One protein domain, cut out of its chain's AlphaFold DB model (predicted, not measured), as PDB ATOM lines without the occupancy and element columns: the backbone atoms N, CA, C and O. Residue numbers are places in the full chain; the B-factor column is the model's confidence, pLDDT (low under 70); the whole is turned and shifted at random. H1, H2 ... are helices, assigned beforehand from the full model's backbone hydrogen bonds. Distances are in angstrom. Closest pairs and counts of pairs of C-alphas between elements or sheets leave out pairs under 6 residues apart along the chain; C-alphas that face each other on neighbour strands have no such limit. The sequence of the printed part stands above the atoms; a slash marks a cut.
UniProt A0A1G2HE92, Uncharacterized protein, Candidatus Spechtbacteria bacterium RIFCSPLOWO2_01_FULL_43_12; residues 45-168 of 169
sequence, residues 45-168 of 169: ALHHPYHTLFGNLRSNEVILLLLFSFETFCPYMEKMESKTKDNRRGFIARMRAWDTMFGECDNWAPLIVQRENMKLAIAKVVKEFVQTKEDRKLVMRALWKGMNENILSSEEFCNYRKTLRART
ATOM      1  N   ALA A  45     -25.997  46.884 -54.024       68.06
ATOM      2  CA  ALA A  45     -26.559  47.897 -53.145       68.06
ATOM      3  C   ALA A  45     -25.795  48.086 -51.829       68.06
ATOM      4  O   ALA A  45     -25.665  49.227 -51.407       68.06
ATOM      5  N   LEU A  46     -25.255  47.034 -51.198       75.38
ATOM      6  CA  LEU A  46     -24.573  47.169 -49.896       75.38
ATOM      7  C   LEU A  46     -23.047  47.137 -49.988       75.38
ATOM      8  O   LEU A  46     -22.369  47.696 -49.128       75.38
ATOM      9  N   HIS A  47     -22.485  46.548 -51.048       76.31
ATOM     10  CA  HIS A  47     -21.034  46.489 -51.229       76.31
ATOM     11  C   HIS A  47     -20.407  47.886 -51.356       76.31
ATOM     12  O   HIS A  47     -19.425  48.193 -50.682       76.31
ATOM     13  N   HIS A  48     -20.967  48.755 -52.205       82.06
ATOM     14  CA  HIS A  48     -20.405  50.091 -52.417       82.06
ATOM     15  C   HIS A  48     -20.530  51.007 -51.181       82.06
ATOM     16  O   HIS A  48     -19.521  51.612 -50.807       82.06
ATOM     17  N   PRO A  49     -21.686  51.072 -50.485       86.31
ATOM     18  CA  PRO A  49     -21.794  51.767 -49.203       86.31
ATOM     19  C   PRO A  49     -20.835  51.242 -48.136       86.31
ATOM     20  O   PRO A  49     -20.171  52.035 -47.471       86.31
ATOM     21  N   TYR A  50     -20.696  49.919 -48.013       85.50
ATOM     22  CA  TYR A  50     -19.770  49.323 -47.054       85.50
ATOM     23  C   TYR A  50     -18.336  49.790 -47.298       85.50
ATOM     24  O   TYR A  50     -17.686  50.276 -46.378       85.50
ATOM     25  N   HIS A  51     -17.851  49.706 -48.541       84.56
ATOM     26  CA  HIS A  51     -16.498  50.160 -48.891       84.56
ATOM     27  C   HIS A  51     -16.329  51.673 -48.755       84.56
ATOM     28  O   HIS A  51     -15.264  52.133 -48.359       84.56
ATOM     29  N   THR A  52     -17.374  52.454 -49.029       86.19
ATOM     30  CA  THR A  52     -17.354  53.911 -48.817       86.19
ATOM     31  C   THR A  52     -17.164  54.268 -47.341       86.19
ATOM     32  O   THR A  52     -16.505  55.257 -47.029       86.19
ATOM     33  N   LEU A  53     -17.723  53.467 -46.431       88.88
ATOM     34  CA  LEU A  53     -17.628  53.693 -44.990       88.88
ATOM     35  C   LEU A  53     -16.379  53.078 -44.361       88.88
ATOM     36  O   LEU A  53     -15.698  53.730 -43.578       88.88
ATOM     37  N   PHE A  54     -16.097  51.820 -44.676       88.00
ATOM     38  CA  PHE A  54     -15.127  50.993 -43.959       88.00
ATOM     39  C   PHE A  54     -13.899  50.642 -44.795       88.00
ATOM     40  O   PHE A  54     -12.962  50.033 -44.281       88.00
ATOM     41  N   GLY A  55     -13.887  50.988 -46.083       84.88
ATOM     42  CA  GLY A  55     -12.858  50.546 -47.014       84.88
ATOM     43  C   GLY A  55     -12.678  49.030 -46.955       84.88
ATOM     44  O   GLY A  55     -13.629  48.263 -47.067       84.88
ATOM     45  N   ASN A  56     -11.436  48.613 -46.718       79.94
ATOM     46  CA  ASN A  56     -11.026  47.211 -46.712       79.94
ATOM     47  C   ASN A  56     -10.990  46.569 -45.310       79.94
ATOM     48  O   ASN A  56     -10.326  45.541 -45.130       79.94
ATOM     49  N   LEU A  57     -11.627  47.187 -44.309       84.69
ATOM     50  CA  LEU A  57     -11.675  46.637 -42.955       84.69
ATOM     51  C   LEU A  57     -12.455  45.318 -42.923       84.69
ATOM     52  O   LEU A  57     -13.479  45.148 -43.581       84.69
ATOM     53  N   ARG A  58     -11.984  44.377 -42.105       84.19
ATOM     54  CA  ARG A  58     -12.706  43.142 -41.788       84.19
ATOM     55  C   ARG A  58     -13.845  43.429 -40.821       84.19
ATOM     56  O   ARG A  58     -13.760  44.336 -39.997       84.19
ATOM     57  N   SER A  59     -14.854  42.561 -40.803       89.88
ATOM     58  CA  SER A  59     -16.005  42.697 -39.904       89.88
ATOM     59  C   SER A  59     -15.607  42.850 -38.429       89.88
ATOM     60  O   SER A  59     -16.236  43.617 -37.716       89.88
ATOM     61  N   ASN A  60     -14.538  42.206 -37.946       92.12
ATOM     62  CA  ASN A  60     -14.069  42.411 -36.567       92.12
ATOM     63  C   ASN A  60     -13.430  43.791 -36.336       92.12
ATOM     64  O   ASN A  60     -13.564  44.340 -35.248       92.12
ATOM     65  N   GLU A  61     -12.733  44.338 -37.330       90.44
ATOM     66  CA  GLU A  61     -12.128  45.673 -37.267       90.44
ATOM     67  C   GLU A  61     -13.224  46.742 -37.315       90.44
ATOM     68  O   GLU A  61     -13.195  47.680 -36.527       90.44
ATOM     69  N   VAL A  62     -14.252  46.534 -38.144       93.62
ATOM     70  CA  VAL A  62     -15.466  47.361 -38.163       93.62
ATOM     71  C   VAL A  62     -16.174  47.348 -36.808       93.62
ATOM     72  O   VAL A  62     -16.556  48.398 -36.308       93.62
ATOM     73  N   ILE A  63     -16.322  46.183 -36.174       95.44
ATOM     74  CA  ILE A  63     -16.954  46.085 -34.848       95.44
ATOM     75  C   ILE A  63     -16.142  46.845 -33.794       95.44
ATOM     76  O   ILE A  63     -16.724  47.543 -32.973       95.44
ATOM     77  N   LEU A  64     -14.807  46.762 -33.824       94.56
ATOM     78  CA  LEU A  64     -13.956  47.551 -32.928       94.56
ATOM     79  C   LEU A  64     -14.094  49.055 -33.190       94.56
ATOM     80  O   LEU A  64     -14.201  49.823 -32.239       94.56
ATOM     81  N   LEU A  65     -14.134  49.467 -34.457       93.69
ATOM     82  CA  LEU A  65     -14.337  50.863 -34.840       93.69
ATOM     83  C   LEU A  65     -15.674  51.398 -34.308       93.69
ATOM     84  O   LEU A  65     -15.716  52.469 -33.711       93.69
ATOM     85  N   LEU A  66     -16.749  50.620 -34.466       93.56
ATOM     86  CA  LEU A  66     -18.068  50.975 -33.950       93.56
ATOM     87  C   LEU A  66     -18.092  51.016 -32.420       93.56
ATOM     88  O   LEU A  66     -18.709  51.908 -31.873       93.56
ATOM     89  N   LEU A  67     -17.421  50.102 -31.718       94.19
ATOM     90  CA  LEU A  67     -17.424  50.088 -30.250       94.19
ATOM     91  C   LEU A  67     -16.622  51.242 -29.639       94.19
ATOM     92  O   LEU A  67     -17.062  51.848 -28.670       94.19
ATOM     93  N   PHE A  68     -15.436  51.525 -30.178       93.12
ATOM     94  CA  PHE A  68     -14.449  52.389 -29.518       93.12
ATOM     95  C   PHE A  68     -14.293  53.763 -30.165       93.12
ATOM     96  O   PHE A  68     -13.640  54.638 -29.600       93.12
ATOM     97  N   SER A  69     -14.842  53.963 -31.359       89.38
ATOM     98  CA  SER A  69     -14.642  55.191 -32.131       89.38
ATOM     99  C   SER A  69     -15.928  55.684 -32.784       89.38
ATOM    100  O   SER A  69     -15.855  56.504 -33.694       89.38
ATOM    101  N   PHE A  70     -17.101  55.241 -32.309       87.81
ATOM    102  CA  PHE A  70     -18.398  55.597 -32.894       87.81
ATOM    103  C   PHE A  70     -18.562  57.100 -33.115       87.81
ATOM    104  O   PHE A  70     -18.899  57.517 -34.215       87.81
ATOM    105  N   GLU A  71     -18.258  57.912 -32.103       81.06
ATOM    106  CA  GLU A  71     -18.468  59.366 -32.135       81.06
ATOM    107  C   GLU A  71     -17.600  60.080 -33.178       81.06
ATOM    108  O   GLU A  71     -17.969  61.132 -33.685       81.06
ATOM    109  N   THR A  72     -16.445  59.499 -33.507       79.62
ATOM    110  CA  THR A  72     -15.520  60.045 -34.517       79.62
ATOM    111  C   THR A  72     -15.732  59.432 -35.895       79.62
ATOM    112  O   THR A  72     -15.352  60.029 -36.895       79.62
ATOM    113  N   PHE A  73     -16.316  58.236 -35.951       84.50
ATOM    114  CA  PHE A  73     -16.535  57.490 -37.181       84.50
ATOM    115  C   PHE A  73     -17.918  57.727 -37.796       84.50
ATOM    116  O   PHE A  73     -18.068  57.659 -39.015       84.50
ATOM    117  N   CYS A  74     -18.946  57.930 -36.974       84.88
ATOM    118  CA  CYS A  74     -20.302  58.168 -37.442       84.88
ATOM    119  C   CYS A  74     -20.338  59.511 -38.190       84.88
ATOM    120  O   CYS A  74     -20.121  60.546 -37.558       84.88
ATOM    121  N   PRO A  75     -20.656  59.538 -39.502       84.12
ATOM    122  CA  PRO A  75     -20.656  60.780 -40.276       84.12
ATOM    123  C   PRO A  75     -21.609  61.843 -39.708       84.12
ATOM    124  O   PRO A  75     -21.344  63.033 -39.816       84.12
ATOM    125  N   TYR A  76     -22.679  61.414 -39.033       81.06
ATOM    126  CA  TYR A  76     -23.647  62.286 -38.361       81.06
ATOM    127  C   TYR A  76     -23.090  62.988 -37.109       81.06
ATOM    128  O   TYR A  76     -23.664  63.961 -36.629       81.06
ATOM    129  N   MET A  77     -21.980  62.490 -36.562       76.25
ATOM    130  CA  MET A  77     -21.328  63.018 -35.359       76.25
ATOM    131  C   MET A  77     -20.012  63.736 -35.665       76.25
ATOM    132  O   MET A  77     -19.459  64.437 -34.814       76.25
ATOM    133  N   GLU A  78     -19.514  63.594 -36.891       72.12
ATOM    134  CA  GLU A  78     -18.330  64.298 -37.347       72.12
ATOM    135  C   GLU A  78     -18.584  65.803 -37.350       72.12
ATOM    136  O   GLU A  78     -19.441  66.328 -38.065       72.12
ATOM    137  N   LYS A  79     -17.788  66.530 -36.564       64.50
ATOM    138  CA  LYS A  79     -17.747  67.986 -36.662       64.50
ATOM    139  C   LYS A  79     -17.254  68.331 -38.063       64.50
ATOM    140  O   LYS A  79     -16.129  67.991 -38.419       64.50
ATOM    141  N   MET A  80     -18.084  69.006 -38.858       59.19
ATOM    142  CA  MET A  80     -17.656  69.531 -40.155       59.19
ATOM    143  C   MET A  80     -16.520  70.538 -39.945       59.19
ATOM    144  O   MET A  80     -16.752  71.723 -39.702       59.19
ATOM    145  N   GLU A  81     -15.278  70.091 -40.087       53.62
ATOM    146  CA  GLU A  81     -14.156  70.999 -40.256       53.62
ATOM    147  C   GLU A  81     -14.232  71.597 -41.668       53.62
ATOM    148  O   GLU A  81     -13.957  70.961 -42.687       53.62
ATOM    149  N   SER A  82     -14.681  72.851 -41.746       47.88
ATOM    150  CA  SER A  82     -14.609  73.678 -42.958       47.88
ATOM    151  C   SER A  82     -13.141  73.713 -43.454       47.88
ATOM    152  O   SER A  82     -12.251  73.871 -42.625       47.88
ATOM    153  N   LYS A  83     -12.755  73.600 -44.739       47.41
ATOM    154  CA  LYS A  83     -13.052  74.525 -45.858       47.41
ATOM    155  C   LYS A  83     -12.546  74.011 -47.241       47.41
ATOM    156  O   LYS A  83     -11.918  74.769 -47.975       47.41
ATOM    157  N   THR A  84     -12.801  72.766 -47.663       56.78
ATOM    158  CA  THR A  84     -12.538  72.353 -49.070       56.78
ATOM    159  C   THR A  84     -13.745  71.645 -49.700       56.78
ATOM    160  O   THR A  84     -14.510  70.954 -49.023       56.78
ATOM    161  N   LYS A  85     -13.963  71.843 -51.012       58.31
ATOM    162  CA  LYS A  85     -15.084  71.222 -51.751       58.31
ATOM    163  C   LYS A  85     -15.002  69.690 -51.744       58.31
ATOM    164  O   LYS A  85     -16.045  69.038 -51.697       58.31
ATOM    165  N   ASP A  86     -13.793  69.135 -51.750       59.31
ATOM    166  CA  ASP A  86     -13.568  67.688 -51.756       59.31
ATOM    167  C   ASP A  86     -13.905  67.048 -50.407       59.31
ATOM    168  O   ASP A  86     -14.593  66.026 -50.384       59.31
ATOM    169  N   ASN A  87     -13.589  67.713 -49.287       67.50
ATOM    170  CA  ASN A  87     -14.001  67.256 -47.954       67.50
ATOM    171  C   ASN A  87     -15.531  67.193 -47.837       67.50
ATOM    172  O   ASN A  87     -16.080  66.229 -47.307       67.50
ATOM    173  N   ARG A  88     -16.244  68.168 -48.420       71.88
ATOM    174  CA  ARG A  88     -17.716  68.173 -48.433       71.88
ATOM    175  C   ARG A  88     -18.302  67.040 -49.278       71.88
ATOM    176  O   ARG A  88     -19.304  66.449 -48.883       71.88
ATOM    177  N   ARG A  89     -17.711  66.729 -50.437       76.56
ATOM    178  CA  ARG A  89     -18.164  65.616 -51.293       76.56
ATOM    179  C   ARG A  89     -17.933  64.261 -50.627       76.56
ATOM    180  O   ARG A  89     -18.850  63.443 -50.629       76.56
ATOM    181  N   GLY A  90     -16.759  64.052 -50.031       79.94
ATOM    182  CA  GLY A  90     -16.445  62.838 -49.273       79.94
ATOM    183  C   GLY A  90     -17.389  62.636 -48.086       79.94
ATOM    184  O   GLY A  90     -17.939  61.551 -47.914       79.94
ATOM    185  N   PHE A  91     -17.670  63.705 -47.338       81.69
ATOM    186  CA  PHE A  91     -18.632  63.685 -46.235       81.69
ATOM    187  C   PHE A  91     -20.046  63.285 -46.691       81.69
ATOM    188  O   PHE A  91     -20.638  62.361 -46.139       81.69
ATOM    189  N   ILE A  92     -20.576  63.916 -47.749       84.25
ATOM    190  CA  ILE A  92     -21.912  63.589 -48.285       84.25
ATOM    191  C   ILE A  92     -21.981  62.134 -48.767       84.25
ATOM    192  O   ILE A  92     -22.997  61.469 -48.567       84.25
ATOM    193  N   ALA A  93     -20.920  61.628 -49.400       86.44
ATOM    194  CA  ALA A  93     -20.862  60.235 -49.836       86.44
ATOM    195  C   ALA A  93     -20.929  59.267 -48.644       86.44
ATOM    196  O   ALA A  93     -21.671  58.286 -48.700       86.44
ATOM    197  N   ARG A  94     -20.220  59.569 -47.550       87.38
ATOM    198  CA  ARG A  94     -20.254  58.766 -46.320       87.38
ATOM    199  C   ARG A  94     -21.602  58.828 -45.608       87.38
ATOM    200  O   ARG A  94     -22.077  57.780 -45.195       87.38
ATOM    201  N   MET A  95     -22.251  59.991 -45.540       88.06
ATOM    202  CA  MET A  95     -23.623  60.114 -45.016       88.06
ATOM    203  C   MET A  95     -24.596  59.215 -45.790       88.06
ATOM    204  O   MET A  95     -25.238  58.353 -45.208       88.06
ATOM    205  N   ARG A  96     -24.614  59.305 -47.128       89.19
ATOM    206  CA  ARG A  96     -25.480  58.453 -47.968       89.19
ATOM    207  C   ARG A  96     -25.183  56.965 -47.814       89.19
ATOM    208  O   ARG A  96     -26.092  56.136 -47.845       89.19
ATOM    209  N   ALA A  97     -23.903  56.618 -47.695       89.44
ATOM    210  CA  ALA A  97     -23.491  55.246 -47.461       89.44
ATOM    211  C   ALA A  97     -23.962  54.751 -46.087       89.44
ATOM    212  O   ALA A  97     -24.442  53.622 -45.988       89.44
ATOM    213  N   TRP A  98     -23.884  55.599 -45.057       91.00
ATOM    214  CA  TRP A  98     -24.441  55.326 -43.734       91.00
ATOM    215  C   TRP A  98     -25.939  55.068 -43.815       91.00
ATOM    216  O   TRP A  98     -26.378  54.016 -43.366       91.00
ATOM    217  N   ASP A  99     -26.695  55.943 -44.472       89.75
ATOM    218  CA  ASP A  99     -28.153  55.815 -44.582       89.75
ATOM    219  C   ASP A  99     -28.559  54.527 -45.290       89.75
ATOM    220  O   ASP A  99     -29.462  53.814 -44.855       89.75
ATOM    221  N   THR A 100     -27.838  54.183 -46.357       88.12
ATOM    222  CA  THR A 100     -28.085  52.950 -47.115       88.12
ATOM    223  C   THR A 100     -27.806  51.707 -46.271       88.12
ATOM    224  O   THR A 100     -28.477  50.685 -46.407       88.12
ATOM    225  N   MET A 101     -26.798  51.773 -45.400       87.31
ATOM    226  CA  MET A 101     -26.412  50.657 -44.550       87.31
ATOM    227  C   MET A 101     -27.317  50.558 -43.325       87.31
ATOM    228  O   MET A 101     -27.929  49.525 -43.086       87.31
ATOM    229  N   PHE A 102     -27.399  51.609 -42.526       88.00
ATOM    230  CA  PHE A 102     -27.927  51.564 -41.166       88.00
ATOM    231  C   PHE A 102     -29.232  52.344 -40.991       88.00
ATOM    232  O   PHE A 102     -29.870  52.194 -39.952       88.00
ATOM    233  N   GLY A 103     -29.657  53.102 -42.004       85.19
ATOM    234  CA  GLY A 103     -30.761  54.055 -41.913       85.19
ATOM    235  C   GLY A 103     -30.297  55.445 -41.477       85.19
ATOM    236  O   GLY A 103     -29.149  55.639 -41.070       85.19
ATOM    237  N   GLU A 104     -31.204  56.412 -41.592       79.19
ATOM    238  CA  GLU A 104     -30.954  57.790 -41.169       79.19
ATOM    239  C   GLU A 104     -30.703  57.854 -39.657       79.19
ATOM    240  O   GLU A 104     -31.382  57.203 -38.859       79.19
ATOM    241  N   CYS A 105     -29.714  58.653 -39.266       72.31
ATOM    242  CA  CYS A 105     -29.391  58.938 -37.874       72.31
ATOM    243  C   CYS A 105     -29.792  60.382 -37.562       72.31
ATOM    244  O   CYS A 105     -29.657  61.272 -38.394       72.31
ATOM    245  N   ASP A 106     -30.259  60.652 -36.349       68.12
ATOM    246  CA  ASP A 106     -30.466  62.036 -35.931       68.12
ATOM    247  C   ASP A 106     -29.109  62.656 -35.535       68.12
ATOM    248  O   ASP A 106     -28.422  62.156 -34.642       68.12
ATOM    249  N   ASN A 107     -28.703  63.725 -36.233       59.53
ATOM    250  CA  ASN A 107     -27.434  64.444 -36.024       59.53
ATOM    251  C   ASN A 107     -27.317  65.058 -34.617       59.53
ATOM    252  O   ASN A 107     -26.217  65.371 -34.168       59.53
ATOM    253  N   TRP A 108     -28.444  65.250 -33.924       62.00
ATOM    254  CA  TRP A 108     -28.502  65.905 -32.611       62.00
ATOM    255  C   TRP A 108     -29.058  64.991 -31.524       62.00
ATOM    256  O   TRP A 108     -29.437  65.455 -30.444       62.00
ATOM    257  N   ALA A 109     -29.104  63.687 -31.796       66.38
ATOM    258  CA  ALA A 109     -29.664  62.731 -30.867       66.38
ATOM    259  C   ALA A 109     -28.870  62.726 -29.545       66.38
ATOM    260  O   ALA A 109     -27.634  62.752 -29.575       66.38
ATOM    261  N   PRO A 110     -29.535  62.643 -28.379       73.19
ATOM    262  CA  PRO A 110     -28.856  62.455 -27.101       73.19
ATOM    263  C   PRO A 110     -27.958  61.205 -27.105       73.19
ATOM    264  O   PRO A 110     -28.229  60.247 -27.830       73.19
ATOM    265  N   LEU A 111     -26.941  61.160 -26.233       72.81
ATOM    266  CA  LEU A 111     -25.970  60.051 -26.128       72.81
ATOM    267  C   LEU A 111     -26.627  58.657 -26.062       72.81
ATOM    268  O   LEU A 111     -26.092  57.682 -26.587       72.81
ATOM    269  N   ILE A 112     -27.805  58.554 -25.439       76.06
ATOM    270  CA  ILE A 112     -28.555  57.296 -25.367       76.06
ATOM    271  C   ILE A 112     -28.988  56.800 -26.753       76.06
ATOM    272  O   ILE A 112     -28.822  55.625 -27.057       76.06
ATOM    273  N   VAL A 113     -29.450  57.697 -27.626       78.50
ATOM    274  CA  VAL A 113     -29.864  57.373 -28.998       78.50
ATOM    275  C   VAL A 113     -28.642  57.054 -29.862       78.50
ATOM    276  O   VAL A 113     -28.682  56.137 -30.677       78.50
ATOM    277  N   GLN A 114     -27.517  57.734 -29.631       79.38
ATOM    278  CA  GLN A 114     -26.249  57.434 -30.307       79.38
ATOM    279  C   GLN A 114     -25.760  56.014 -29.986       79.38
ATOM    280  O   GLN A 114     -25.365  55.271 -30.887       79.38
ATOM    281  N   ARG A 115     -25.846  55.598 -28.714       82.81
ATOM    282  CA  ARG A 115     -25.531  54.223 -28.299       82.81
ATOM    283  C   ARG A 115     -26.449  53.198 -28.954       82.81
ATOM    284  O   ARG A 115     -25.967  52.143 -29.357       82.81
ATOM    285  N   GLU A 116     -27.735  53.493 -29.100       87.25
ATOM    286  CA  GLU A 116     -28.649  52.606 -29.824       87.25
ATOM    287  C   GLU A 116     -28.284  52.501 -31.312       87.25
ATOM    288  O   GLU A 116     -28.194  51.395 -31.843       87.25
ATOM    289  N   ASN A 117     -27.934  53.610 -31.971       87.25
ATOM    290  CA  ASN A 117     -27.476  53.593 -33.365       87.25
ATOM    291  C   ASN A 117     -26.188  52.776 -33.547       87.25
ATOM    292  O   ASN A 117     -26.075  51.993 -34.495       87.25
ATOM    293  N   MET A 118     -25.245  52.878 -32.607       91.50
ATOM    294  CA  MET A 118     -24.057  52.022 -32.565       91.50
ATOM    295  C   MET A 118     -24.442  50.540 -32.479       91.50
ATOM    296  O   MET A 118     -23.944  49.721 -33.257       91.50
ATOM    297  N   LYS A 119     -25.347  50.176 -31.566       91.94
ATOM    298  CA  LYS A 119     -25.795  48.786 -31.381       91.94
ATOM    299  C   LYS A 119     -26.520  48.241 -32.608       91.94
ATOM    300  O   LYS A 119     -26.307  47.079 -32.963       91.94
ATOM    301  N   LEU A 120     -27.332  49.059 -33.275       90.81
ATOM    302  CA  LEU A 120     -28.004  48.705 -34.528       90.81
ATOM    303  C   LEU A 120     -26.993  48.463 -35.653       90.81
ATOM    304  O   LEU A 120     -27.082  47.451 -36.354       90.81
ATOM    305  N   ALA A 121     -25.981  49.326 -35.778       92.12
ATOM    306  CA  ALA A 121     -24.908  49.146 -36.750       92.12
ATOM    307  C   ALA A 121     -24.125  47.846 -36.494       92.12
ATOM    308  O   ALA A 121     -23.929  47.048 -37.414       92.12
ATOM    309  N   ILE A 122     -23.761  47.574 -35.236       94.94
ATOM    310  CA  ILE A 122     -23.120  46.315 -34.817       94.94
ATOM    311  C   ILE A 122     -24.011  45.116 -35.164       94.94
ATOM    312  O   ILE A 122     -23.529  44.145 -35.753       94.94
ATOM    313  N   ALA A 123     -25.307  45.181 -34.847       92.81
ATOM    314  CA  ALA A 123     -26.262  44.114 -35.136       92.81
ATOM    315  C   ALA A 123     -26.320  43.807 -36.633       92.81
ATOM    316  O   ALA A 123     -26.268  42.637 -37.023       92.81
ATOM    317  N   LYS A 124     -26.369  44.844 -37.475       90.12
ATOM    318  CA  LYS A 124     -26.366  44.683 -38.928       90.12
ATOM    319  C   LYS A 124     -25.054  44.085 -39.427       90.12
ATOM    320  O   LYS A 124     -25.092  43.132 -40.200       90.12
ATOM    321  N   VAL A 125     -23.900  44.561 -38.948       91.00
ATOM    322  CA  VAL A 125     -22.589  43.998 -39.322       91.00
ATOM    323  C   VAL A 125     -22.523  42.508 -38.982       91.00
ATOM    324  O   VAL A 125     -22.209  41.686 -39.846       91.00
ATOM    325  N   VAL A 126     -22.902  42.143 -37.756       91.31
ATOM    326  CA  VAL A 126     -22.975  40.751 -37.287       91.31
ATOM    327  C   VAL A 126     -23.926  39.915 -38.150       91.31
ATOM    328  O   VAL A 126     -23.589  38.793 -38.535       91.31
ATOM    329  N   LYS A 127     -25.107  40.453 -38.470       87.69
ATOM    330  CA  LYS A 127     -26.171  39.743 -39.190       87.69
ATOM    331  C   LYS A 127     -25.957  39.670 -40.699       87.69
ATOM    332  O   LYS A 127     -26.472  38.752 -41.316       87.69
ATOM    333  N   GLU A 128     -25.240  40.583 -41.332       83.56
ATOM    334  CA  GLU A 128     -25.166  40.635 -42.801       83.56
ATOM    335  C   GLU A 128     -23.757  40.338 -43.327       83.56
ATOM    336  O   GLU A 128     -23.617  39.685 -44.359       83.56
ATOM    337  N   PHE A 129     -22.711  40.674 -42.568       81.94
ATOM    338  CA  PHE A 129     -21.327  40.660 -43.063       81.94
ATOM    339  C   PHE A 129     -20.426  39.624 -42.378       81.94
ATOM    340  O   PHE A 129     -19.283  39.427 -42.786       81.94
ATOM    341  N   VAL A 130     -20.907  38.930 -41.343       86.38
ATOM    342  CA  VAL A 130     -20.161  37.838 -40.697       86.38
ATOM    343  C   VAL A 130     -20.640  36.494 -41.236       86.38
ATOM    344  O   VAL A 130     -21.706  36.006 -40.854       86.38
ATOM    345  N   GLN A 131     -19.840  35.909 -42.130       78.81
ATOM    346  CA  GLN A 131     -20.210  34.715 -42.901       78.81
ATOM    347  C   GLN A 131     -19.369  33.486 -42.526       78.81
ATOM    348  O   GLN A 131     -19.907  32.401 -42.299       78.81
ATOM    349  N   THR A 132     -18.050  33.650 -42.389       81.06
ATOM    350  CA  THR A 132     -17.129  32.525 -42.161       81.06
ATOM    351  C   THR A 132     -16.973  32.173 -40.680       81.06
ATOM    352  O   THR A 132     -17.215  32.989 -39.785       81.06
ATOM    353  N   LYS A 133     -16.533  30.941 -40.390       84.88
ATOM    354  CA  LYS A 133     -16.235  30.491 -39.018       84.88
ATOM    355  C   LYS A 133     -15.101  31.314 -38.400       84.88
ATOM    356  O   LYS A 133     -15.123  31.597 -37.202       84.88
ATOM    357  N   GLU A 134     -14.133  31.712 -39.214       85.44
ATOM    358  CA  GLU A 134     -12.995  32.546 -38.847       85.44
ATOM    359  C   GLU A 134     -13.459  33.957 -38.475       85.44
ATOM    360  O   GLU A 134     -13.114  34.436 -37.393       85.44
ATOM    361  N   ASP A 135     -14.311  34.584 -39.295       84.19
ATOM    362  CA  ASP A 135     -14.866  35.909 -38.988       84.19
ATOM    363  C   ASP A 135     -15.700  35.869 -37.708       84.19
ATOM    364  O   ASP A 135     -15.552  36.745 -36.858       84.19
ATOM    365  N   ARG A 136     -16.503  34.814 -37.499       89.50
ATOM    366  CA  ARG A 136     -17.250  34.621 -36.244       89.50
ATOM    367  C   ARG A 136     -16.324  34.605 -35.029       89.50
ATOM    368  O   ARG A 136     -16.615  35.273 -34.042       89.50
ATOM    369  N   LYS A 137     -15.199  33.881 -35.083       91.62
ATOM    370  CA  LYS A 137     -14.219  33.847 -33.978       91.62
ATOM    371  C   LYS A 137     -13.619  35.228 -33.712       91.62
ATOM    372  O   LYS A 137     -13.494  35.618 -32.553       91.62
ATOM    373  N   LEU A 138     -13.247  35.956 -34.763       92.19
ATOM    374  CA  LEU A 138     -12.648  37.287 -34.637       92.19
ATOM    375  C   LEU A 138     -13.653  38.314 -34.099       92.19
ATOM    376  O   LEU A 138     -13.327  39.066 -33.183       92.19
ATOM    377  N   VAL A 139     -14.884  38.303 -34.607       94.31
ATOM    378  CA  VAL A 139     -15.964  39.183 -34.144       94.31
ATOM    379  C   VAL A 139     -16.353  38.865 -32.702       94.31
ATOM    380  O   VAL A 139     -16.505  39.786 -31.909       94.31
ATOM    381  N   MET A 140     -16.419  37.588 -32.309       95.88
ATOM    382  CA  MET A 140     -16.646  37.210 -30.907       95.88
ATOM    383  C   MET A 140     -15.592  37.802 -29.964       95.88
ATOM    384  O   MET A 140     -15.943  38.254 -28.878       95.88
ATOM    385  N   ARG A 141     -14.313  37.830 -30.369       96.00
ATOM    386  CA  ARG A 141     -13.245  38.469 -29.580       96.00
ATOM    387  C   ARG A 141     -13.435  39.984 -29.487       96.00
ATOM    388  O   ARG A 141     -13.254  40.540 -28.410       96.00
ATOM    389  N   ALA A 142     -13.824  40.637 -30.584       97.00
ATOM    390  CA  ALA A 142     -14.100  42.075 -30.597       97.00
ATOM    391  C   ALA A 142     -15.282  42.445 -29.683       97.00
ATOM    392  O   ALA A 142     -15.169  43.360 -28.872       97.00
ATOM    393  N   LEU A 143     -16.381  41.686 -29.751       97.38
ATOM    394  CA  LEU A 143     -17.550  41.874 -28.887       97.38
ATOM    395  C   LEU A 143     -17.223  41.614 -27.411       97.38
ATOM    396  O   LEU A 143     -17.672  42.358 -26.546       97.38
ATOM    397  N   TRP A 144     -16.416  40.589 -27.119       97.06
ATOM    398  CA  TRP A 144     -15.964  40.312 -25.753       97.06
ATOM    399  C   TRP A 144     -15.115  41.457 -25.194       97.06
ATOM    400  O   TRP A 144     -15.295  41.845 -24.044       97.06
ATOM    401  N   LYS A 145     -14.254  42.063 -26.025       96.69
ATOM    402  CA  LYS A 145     -13.525  43.280 -25.651       96.69
ATOM    403  C   LYS A 145     -14.488  44.425 -25.318       96.69
ATOM    404  O   LYS A 145     -14.328  45.050 -24.281       96.69
ATOM    405  N   GLY A 146     -15.509  44.664 -26.147       95.69
ATOM    406  CA  GLY A 146     -16.532  45.683 -25.871       95.69
ATOM    407  C   GLY A 146     -17.283  45.460 -24.553       95.69
ATOM    408  O   GLY A 146     -17.566  46.417 -23.839       95.69
ATOM    409  N   MET A 147     -17.563  44.204 -24.200       96.75
ATOM    410  CA  MET A 147     -18.185  43.852 -22.919       96.75
ATOM    411  C   MET A 147     -17.249  44.111 -21.727       96.75
ATOM    412  O   MET A 147     -17.675  44.707 -20.746       96.75
ATOM    413  N   ASN A 148     -15.975  43.712 -21.811       96.81
ATOM    414  CA  ASN A 148     -15.006  43.933 -20.726       96.81
ATOM    415  C   ASN A 148     -14.745  45.419 -20.446       96.81
ATOM    416  O   ASN A 148     -14.465  45.791 -19.312       96.81
ATOM    417  N   GLU A 149     -14.851  46.256 -21.475       95.56
ATOM    418  CA  GLU A 149     -14.709  47.713 -21.375       95.56
ATOM    419  C   GLU A 149     -16.032  48.398 -20.972       95.56
ATOM    420  O   GLU A 149     -16.136  49.621 -21.002       95.56
ATOM    421  N   ASN A 150     -17.061  47.625 -20.597       93.56
ATOM    422  CA  ASN A 150     -18.397  48.094 -20.201       93.56
ATOM    423  C   ASN A 150     -19.118  48.944 -21.267       93.56
ATOM    424  O   ASN A 150     -20.000  49.743 -20.945       93.56
ATOM    425  N   ILE A 151     -18.764  48.771 -22.544       92.56
ATOM    426  CA  ILE A 151     -19.443  49.416 -23.680       92.56
ATOM    427  C   ILE A 151     -20.710  48.641 -24.040       92.56
ATOM    428  O   ILE A 151     -21.733  49.242 -24.367       92.56
ATOM    429  N   LEU A 152     -20.636  47.309 -23.966       94.75
ATOM    430  CA  LEU A 152     -21.771  46.406 -24.124       94.75
ATOM    431  C   LEU A 152     -22.162  45.803 -22.780       94.75
ATOM    432  O   LEU A 152     -21.298  45.397 -22.000       94.75
ATOM    433  N   SER A 153     -23.460  45.651 -22.546       95.12
ATOM    434  CA  SER A 153     -23.954  44.851 -21.431       95.12
ATOM    435  C   SER A 153     -23.723  43.353 -21.677       95.12
ATOM    436  O   SER A 153     -23.599  42.883 -22.815       95.12
ATOM    437  N   SER A 154     -23.716  42.562 -20.602       95.31
ATOM    438  CA  SER A 154     -23.654  41.097 -20.696       95.31
ATOM    439  C   SER A 154     -24.800  40.519 -21.535       95.31
ATOM    440  O   SER A 154     -24.615  39.531 -22.249       95.31
ATOM    441  N   GLU A 155     -25.980  41.139 -21.471       95.81
ATOM    442  CA  GLU A 155     -27.148  40.746 -22.258       95.81
ATOM    443  C   GLU A 155     -26.934  41.012 -23.752       95.81
ATOM    444  O   GLU A 155     -27.142  40.118 -24.576       95.81
ATOM    445  N   GLU A 156     -26.435  42.196 -24.108       94.62
ATOM    446  CA  GLU A 156     -26.127  42.573 -25.492       94.62
ATOM    447  C   GLU A 156     -25.087  41.638 -26.107       94.62
ATOM    448  O   GLU A 156     -25.293  41.090 -27.196       94.62
ATOM    449  N   PHE A 157     -24.002  41.368 -25.377       96.44
ATOM    450  CA  PHE A 157     -23.003  40.388 -25.791       96.44
ATOM    451  C   PHE A 157     -23.626  39.005 -26.030       96.44
ATOM    452  O   PHE A 157     -23.357  38.356 -27.049       96.44
ATOM    453  N   CYS A 158     -24.484  38.547 -25.114       95.56
ATOM    454  CA  CYS A 158     -25.176  37.269 -25.255       95.56
ATOM    455  C   CYS A 158     -26.089  37.238 -26.486       95.56
ATOM    456  O   CYS A 158     -26.130  36.216 -27.179       95.56
ATOM    457  N   ASN A 159     -26.775  38.337 -26.793       95.62
ATOM    458  CA  ASN A 159     -27.641  38.447 -27.962       95.62
ATOM    459  C   ASN A 159     -26.835  38.348 -29.262       95.62
ATOM    460  O   ASN A 159     -27.127  37.475 -30.084       95.62
ATOM    461  N   TYR A 160     -25.743  39.107 -29.409       95.44
ATOM    462  CA  TYR A 160     -24.872  38.990 -30.588       95.44
ATOM    463  C   TYR A 160     -24.246  37.597 -30.723       95.44
ATOM    464  O   TYR A 160     -24.172  37.037 -31.822       95.44
ATOM    465  N   ARG A 161     -23.843  36.984 -29.604       93.62
ATOM    466  CA  ARG A 161     -23.319  35.611 -29.583       93.62
ATOM    467  C   ARG A 161     -24.346  34.599 -30.091       93.62
ATOM    468  O   ARG A 161     -23.969  33.676 -30.816       93.62
ATOM    469  N   LYS A 162     -25.623  34.742 -29.718       93.62
ATOM    470  CA  LYS A 162     -26.713  33.894 -30.231       93.62
ATOM    471  C   LYS A 162     -26.876  34.081 -31.740       93.62
ATOM    472  O   LYS A 162     -26.898  33.082 -32.458       93.62
ATOM    473  N   THR A 163     -26.881  35.322 -32.234       91.19
ATOM    474  CA  THR A 163     -26.967  35.623 -33.676       91.19
ATOM    475  C   THR A 163     -25.834  34.970 -34.467       91.19
ATOM    476  O   THR A 163     -26.080  34.337 -35.491       91.19
ATOM    477  N   LEU A 164     -24.595  35.048 -33.972       89.75
ATOM    478  CA  LEU A 164     -23.434  34.433 -34.625       89.75
ATOM    479  C   LEU A 164     -23.520  32.900 -34.673       89.75
ATOM    480  O   LEU A 164     -23.004  32.292 -35.607       89.75
ATOM    481  N   ARG A 165     -24.166  32.269 -33.686       86.00
ATOM    482  CA  ARG A 165     -24.353  30.808 -33.622       86.00
ATOM    483  C   ARG A 165     -25.498  30.305 -34.498       86.00
ATOM    484  O   ARG A 165     -25.393  29.204 -35.029       86.00
ATOM    485  N   ALA A 166     -26.555  31.093 -34.673       81.88
ATOM    486  CA  ALA A 166     -27.716  30.703 -35.473       81.88
ATOM    487  C   ALA A 166     -27.386  30.471 -36.962       81.88
ATOM    488  O   ALA A 166     -28.111  29.764 -37.642       81.88
ATOM    489  N   ARG A 167     -26.264  31.005 -37.464       67.19
ATOM    490  CA  ARG A 167     -25.818  30.864 -38.868       67.19
ATOM    491  C   ARG A 167     -24.912  29.652 -39.126       67.19
ATOM    492  O   ARG A 167     -24.122  29.666 -40.063       67.19
ATOM    493  N   THR A 168     -24.934  28.662 -38.234       54.50
ATOM    494  CA  THR A 168     -24.103  27.443 -38.341       54.50
ATOM    495  C   THR A 168     -24.893  26.226 -38.840       54.50
ATOM    496  O   THR A 168     -24.344  25.128 -38.846       54.50
TER     497      THR A 168
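AT A GLANCE: This is residues 45 to 168 of the 169 residues of an uncharacterized protein of Candidatus Spechtbacteria bacterium RIFCSPLOWO2_01_FULL_43_12 (UniProt A0A1G2HE92). Helices H2, H4, H5 and H6 form an up-and-down bundle, each running against the one before; H3 reaches away as an arm, with H1 packed on it. The printed part has 124 residues, six named helices, H1 to H6, and no named strand: all helix, compact (radius of gyration of the C-alphas 14.8 A), spanning 46 by 30 by 19 A.

HOW THE PARTS SIT: Start at the hub, H4, residues 111 to 129. It touches H2, residues 59 to 73, opposite ways at 21 degrees, a shallow tilt; the closest C-alphas, Ile 122 and Ile 63, are 6.2 A apart. H5, residues 133 to 148, and H6, residues 154 to 166, form a hairpin; the closest C-alphas, Arg 136 and Leu 164, are 6.4 A apart. H3, residues 85 to 102, touches H1, residues 45 to 54, with residues 93 to 101 alone; the closest C-alphas, Ala 97 and Pro 49, are 4.2 A apart. Every O i to N i+4 pair is within hydrogen-bond range in H3, H4, H5 and H6, against 5 of 6 in H1 and 8 of 11 in H2.

IN THESE COORDINATES: Find C-alpha 111 at (-25.970, 60.051, -26.128); H4 runs 26.2 A to C-alpha 129 at (-21.327, 40.660, -43.063). H3 is 25.8 A long.

THE WHOLE: The printed part has no cut. The H2 to H3 link is long; pLDDT is under 70 at residues 45, 79 to 87, 106 to 109 and 167 to 168.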